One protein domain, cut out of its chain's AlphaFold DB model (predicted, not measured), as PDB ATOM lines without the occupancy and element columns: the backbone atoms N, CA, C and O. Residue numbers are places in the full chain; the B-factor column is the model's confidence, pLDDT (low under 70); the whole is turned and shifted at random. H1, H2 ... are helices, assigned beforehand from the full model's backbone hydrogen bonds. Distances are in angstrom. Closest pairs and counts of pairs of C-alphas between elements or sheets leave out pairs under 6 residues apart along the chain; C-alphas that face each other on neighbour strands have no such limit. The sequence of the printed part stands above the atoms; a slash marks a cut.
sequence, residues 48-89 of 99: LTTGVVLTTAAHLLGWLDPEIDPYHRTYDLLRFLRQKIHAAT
ATOM      1  N   LEU A  48     142.680 198.976 135.263       91.69
ATOM      2  CA  LEU A  48     142.059 198.315 136.409       91.69
ATOM      3  C   LEU A  48     142.067 196.795 136.238       91.69
ATOM      4  O   LEU A  48     142.527 196.081 137.123       91.69
ATOM      5  N   THR A  49     141.604 196.295 135.089       91.38
ATOM      6  CA  THR A  49     141.550 194.852 134.826       91.38
ATOM      7  C   THR A  49     142.943 194.234 134.858       91.38
ATOM      8  O   THR A  49     143.143 193.213 135.511       91.38
ATOM      9  N   THR A  50     143.923 194.867 134.208       91.88
ATOM     10  CA  THR A  50     145.308 194.374 134.209       91.88
ATOM     11  C   THR A  50     145.904 194.414 135.614       91.88
ATOM     12  O   THR A  50     146.508 193.436 136.042       91.88
ATOM     13  N   GLY A  51     145.696 195.506 136.355       93.50
ATOM     14  CA  GLY A  51     146.187 195.657 137.721       93.50
ATOM     15  C   GLY A  51     145.632 194.588 138.658       93.50
ATOM     16  O   GLY A  51     146.406 193.946 139.362       93.50
ATOM     17  N   VAL A  52     144.320 194.337 138.616       91.62
ATOM     18  CA  VAL A  52     143.680 193.281 139.416       91.62
ATOM     19  C   VAL A  52     144.261 191.918 139.057       91.62
ATOM     20  O   VAL A  52     144.733 191.223 139.946       91.62
ATOM     21  N   VAL A  53     144.308 191.552 137.771       91.94
ATOM     22  CA  VAL A  53     144.826 190.240 137.342       91.94
ATOM     23  C   VAL A  53     146.284 190.042 137.760       91.94
ATOM     24  O   VAL A  53     146.614 188.997 138.319       91.94
ATOM     25  N   LEU A  54     147.150 191.032 137.526       93.75
ATOM     26  CA  LEU A  54     148.565 190.941 137.893       93.75
ATOM     27  C   LEU A  54     148.761 190.875 139.407       93.75
ATOM     28  O   LEU A  54     149.583 190.093 139.871       93.75
ATOM     29  N   THR A  55     147.995 191.649 140.175       92.38
ATOM     30  CA  THR A  55     148.071 191.631 141.641       92.38
ATOM     31  C   THR A  55     147.617 190.282 142.190       92.38
ATOM     32  O   THR A  55     148.313 189.702 143.016       92.38
ATOM     33  N   THR A  56     146.498 189.740 141.696       90.94
ATOM     34  CA  THR A  56     146.021 188.402 142.074       90.94
ATOM     35  C   THR A  56     147.046 187.331 141.717       90.94
ATOM     36  O   THR A  56     147.341 186.470 142.540       90.94
ATOM     37  N   ALA A  57     147.622 187.384 140.512       89.50
ATOM     38  CA  ALA A  57     148.652 186.439 140.097       89.50
ATOM     39  C   ALA A  57     149.894 186.534 140.996       89.50
ATOM     40  O   ALA A  57     150.370 185.514 141.482       89.50
ATOM     41  N   ALA A  58     150.382 187.746 141.266       91.25
ATOM     42  CA  ALA A  58     151.536 187.968 142.128       91.25
ATOM     43  C   ALA A  58     151.280 187.496 143.571       91.25
ATOM     44  O   ALA A  58     152.159 186.873 144.161       91.25
ATOM     45  N   HIS A  59     150.077 187.715 144.111       90.38
ATOM     46  CA  HIS A  59     149.662 187.179 145.410       90.38
ATOM     47  C   HIS A  59     149.714 185.647 145.428       90.38
ATOM     48  O   HIS A  59     150.378 185.052 146.273       90.38
ATOM     49  N   LEU A  60     149.061 185.001 144.458       88.12
ATOM     50  CA  LEU A  60     148.981 183.540 144.383       88.12
ATOM     51  C   LEU A  60     150.345 182.876 144.145       88.12
ATOM     52  O   LEU A  60     150.567 181.756 144.599       88.12
ATOM     53  N   LEU A  61     151.255 183.562 143.451       89.25
ATOM     54  CA  LEU A  61     152.633 183.114 143.237       89.25
ATOM     55  C   LEU A  61     153.560 183.418 144.425       89.25
ATOM     56  O   LEU A  61     154.725 183.028 144.393       89.25
ATOM     57  N   GLY A  62     153.068 184.105 145.463       88.00
ATOM     58  CA  GLY A  62     153.865 184.499 146.626       88.00
ATOM     59  C   GLY A  62     154.944 185.536 146.302       88.00
ATOM     60  O   GLY A  62     155.985 185.564 146.949       88.00
ATOM     61  N   TRP A  63     154.736 186.354 145.269       90.50
ATOM     62  CA  TRP A  63     155.696 187.371 144.820       90.50
ATOM     63  C   TRP A  63     155.566 188.704 145.556       90.50
ATOM     64  O   TRP A  63     156.452 189.550 145.449       90.50
ATOM     65  N   LEU A  64     154.458 188.916 146.264       87.38
ATOM     66  CA  LEU A  64     154.226 190.129 147.037       87.38
ATOM     67  C   LEU A  64     154.692 189.919 148.477       87.38
ATOM     68  O   LEU A  64     154.332 188.933 149.116       87.38
ATOM     69  N   ASP A  65     155.468 190.874 148.984       87.62
ATOM     70  CA  ASP A  65     155.737 190.973 150.416       87.62
ATOM     71  C   ASP A  65     154.401 191.202 151.165       87.62
ATOM     72  O   ASP A  65     153.578 192.000 150.690       87.62
ATOM     73  N   PRO A  66     154.146 190.534 152.307       85.44
ATOM     74  CA  PRO A  66     152.916 190.704 153.083       85.44
ATOM     75  C   PRO A  66     152.556 192.162 153.403       85.44
ATOM     76  O   PRO A  66     151.373 192.489 153.500       85.44
ATOM     77  N   GLU A  67     153.543 193.056 153.537       83.81
ATOM     78  CA  GLU A  67     153.293 194.472 153.807       83.81
ATOM     79  C   GLU A  67     152.638 195.196 152.631       83.81
ATOM     80  O   GLU A  67     151.877 196.140 152.849       83.81
ATOM     81  N   ILE A  68     152.909 194.786 151.390       86.44
ATOM     82  CA  ILE A  68     152.360 195.403 150.169       86.44
ATOM     83  C   ILE A  68     151.218 194.596 149.561       86.44
ATOM     84  O   ILE A  68     150.460 195.135 148.756       86.44
ATOM     85  N   ASP A  69     151.082 193.333 149.950       87.50
ATOM     86  CA  ASP A  69     150.066 192.432 149.441       87.50
ATOM     87  C   ASP A  69     148.654 192.851 149.904       87.50
ATOM     88  O   ASP A  69     148.314 192.747 151.092       87.50
ATOM     89  N   PRO A  70     147.780 193.299 148.982       86.31
ATOM     90  CA  PRO A  70     146.438 193.750 149.342       86.31
ATOM     91  C   PRO A  70     145.580 192.650 149.984       86.31
ATOM     92  O   PRO A  70     144.697 192.953 150.794       86.31
ATOM     93  N   TYR A  71     145.830 191.378 149.662       88.25
ATOM     94  CA  TYR A  71     145.092 190.253 150.231       88.25
ATOM     95  C   TYR A  71     145.469 190.019 151.698       88.25
ATOM     96  O   TYR A  71     144.579 189.830 152.533       88.25
ATOM     97  N   HIS A  72     146.755 190.138 152.045       83.69
ATOM     98  CA  HIS A  72     147.221 190.072 153.435       83.69
ATOM     99  C   HIS A  72     146.698 191.249 154.264       83.69
ATOM    100  O   HIS A  72     146.145 191.044 155.345       83.69
ATOM    101  N   ARG A  73     146.728 192.471 153.718       85.19
ATOM    102  CA  ARG A  73     146.134 193.639 154.392       85.19
ATOM    103  C   ARG A  73     144.639 193.462 154.664       85.19
ATOM    104  O   ARG A  73     144.143 193.874 155.713       85.19
ATOM    105  N   THR A  74     143.912 192.837 153.737       86.62
ATOM    106  CA  THR A  74     142.484 192.538 153.916       86.62
ATOM    107  C   THR A  74     142.271 191.522 155.038       86.62
ATOM    108  O   THR A  74     141.379 191.705 155.869       86.62
ATOM    109  N   TYR A  75     143.109 190.484 155.113       86.62
ATOM    110  CA  TYR A  75     143.096 189.534 156.224       86.62
ATOM    111  C   TYR A  75     143.340 190.228 157.573       86.62
ATOM    112  O   TYR A  75     142.557 190.034 158.507       86.62
ATOM    113  N   ASP A  76     144.363 191.080 157.668       87.19
ATOM    114  CA  ASP A  76     144.694 191.797 158.903       87.19
ATOM    115  C   ASP A  76     143.565 192.723 159.354       87.19
ATOM    116  O   ASP A  76     143.209 192.751 160.539       87.19
ATOM    117  N   LEU A  77     142.937 193.424 158.408       87.00
ATOM    118  CA  LEU A  77     141.772 194.260 158.673       87.00
ATOM    119  C   LEU A  77     140.596 193.432 159.208       87.00
ATOM    120  O   LEU A  77     140.007 193.783 160.233       87.00
ATOM    121  N   LEU A  78     140.258 192.316 158.558       90.19
ATOM    122  CA  LEU A  78     139.168 191.440 158.999       90.19
ATOM    123  C   LEU A  78     139.451 190.830 160.379       90.19
ATOM    124  O   LEU A  78     138.551 190.751 161.221       90.19
ATOM    125  N   ARG A  79     140.705 190.452 160.648       89.81
ATOM    126  CA  ARG A  79     141.152 189.963 161.958       89.81
ATOM    127  C   ARG A  79     140.955 191.027 163.034       89.81
ATOM    128  O   ARG A  79     140.407 190.724 164.096       89.81
ATOM    129  N   PHE A  80     141.354 192.265 162.752       89.06
ATOM    130  CA  PHE A  80     141.189 193.398 163.658       89.06
ATOM    131  C   PHE A  80     139.711 193.692 163.957       89.06
ATOM    132  O   PHE A  80     139.322 193.821 165.120       89.06
ATOM    133  N   LEU A  81     138.860 193.732 162.926       90.44
ATOM    134  CA  LEU A  81     137.419 193.959 163.088       90.44
ATOM    135  C   LEU A  81     136.761 192.855 163.926       90.44
ATOM    136  O   LEU A  81     135.992 193.149 164.842       90.44
ATOM    137  N   ARG A  82     137.116 191.588 163.680       90.75
ATOM    138  CA  ARG A  82     136.638 190.449 164.475       90.75
ATOM    139  C   ARG A  82     137.013 190.588 165.952       90.75
ATOM    140  O   ARG A  82     136.175 190.337 166.814       90.75
ATOM    141  N   GLN A  83     138.249 190.980 166.256       89.88
ATOM    142  CA  GLN A  83     138.701 191.166 167.640       89.88
ATOM    143  C   GLN A  83     137.915 192.264 168.355       89.88
ATOM    144  O   GLN A  83     137.501 192.067 169.497       89.88
ATOM    145  N   LYS A  84     137.638 193.380 167.671       84.44
ATOM    146  CA  LYS A  84     136.803 194.453 168.221       84.44
ATOM    147  C   LYS A  84     135.388 193.988 168.561       84.44
ATOM    148  O   LYS A  84     134.885 194.345 169.619       84.44
ATOM    149  N   ILE A  85     134.766 193.178 167.705       84.50
ATOM    150  CA  ILE A  85     133.406 192.662 167.938       84.50
ATOM    151  C   ILE A  85     133.370 191.722 169.153       84.50
ATOM    152  O   ILE A  85     132.495 191.855 170.009       84.50
ATOM    153  N   HIS A  86     134.343 190.809 169.277       80.56
ATOM    154  CA  HIS A  86     134.414 189.897 170.430       80.56
ATOM    155  C   HIS A  86     134.717 190.626 171.741       80.56
ATOM    156  O   HIS A  86     134.150 190.274 172.769       80.56
ATOM    157  N   ALA A  87     135.546 191.672 171.712       76.88
ATOM    158  CA  ALA A  87     135.793 192.516 172.882       76.88
ATOM    159  C   ALA A  87     134.561 193.347 173.291       76.88
ATOM    160  O   ALA A  87     134.395 193.661 174.467       76.88
ATOM    161  N   ALA A  88     133.697 193.693 172.335       73.00
ATOM    162  CA  ALA A  88     132.492 194.485 172.564       73.00
ATOM    163  C   ALA A  88     131.264 193.658 172.978       73.00
ATOM    164  O   ALA A  88     130.227 194.250 173.259       73.00
ATOM    165  N   THR A  89     131.353 192.323 173.018       70.62
ATOM    166  CA  THR A  89     130.255 191.456 173.473       70.62
ATOM    167  C   THR A  89     130.453 191.160 174.962       70.62
ATOM    168  O   THR A  89     131.280 190.308 175.299       70.62
TER     169      THR A  89
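AT A GLANCE: This is residues 48 to 89 of the 99 residues of the protein "Gp37 (Modular protein)" of uncultured Mycobacterium sp (UniProt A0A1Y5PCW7). Two helices meet near their ends as a loose L: the shorter H1 makes one arm, the longer H2 makes the other, and residues 61 to 69 loop round the corner between them. Most of H2, from residue 73 on, sticks out free together with the last two residues and makes the length of the whole, while residues 48 to 54 of H1 stand free at the other arm's end. The printed part has 42 residues with two named helices, H1 then H2, and no named strand; the class is all helix. It is only just loose, close to extended, with a radius of gyration of the C-alphas of 13.6 A and spans of 42 by 20 by 13 A.

IN THESE COORDINATES: Find C-alpha 48 at (142.059, 198.315, 136.409); from there H1, residues 48 to 60, runs 18.2 A to C-alpha 60 at (148.981, 183.540, 144.383). After residues 61 to 69, look for Pro 70, where H2, residues 70 to 87, begins; it runs 25.9 A to C-alpha 87 at (135.793, 192.516, 172.882).

HOW THE PARTS SIT: Look at His 59 and Tyr 71, whose C-alphas are the closest of H1 and H2, 7.3 A apart. The two helices are close but not clearly touching, with 1 pair of C-alphas within 8 A. Their lines stand about perpendicular, at 76 degrees, and their centres are 22.1 A apart. In the backbones of H1 and H2, every O i to N i+4 pair is within hydrogen-bond range.

THE WHOLE: The C-alphas farthest apart are those of Thr 50 and Thr 89, at 42.2 A. The link from H1 to H2, 9 residues, is short but not tight. The printed part has no cut. Its mean pLDDT is 87.5, and no printed residue is under 70.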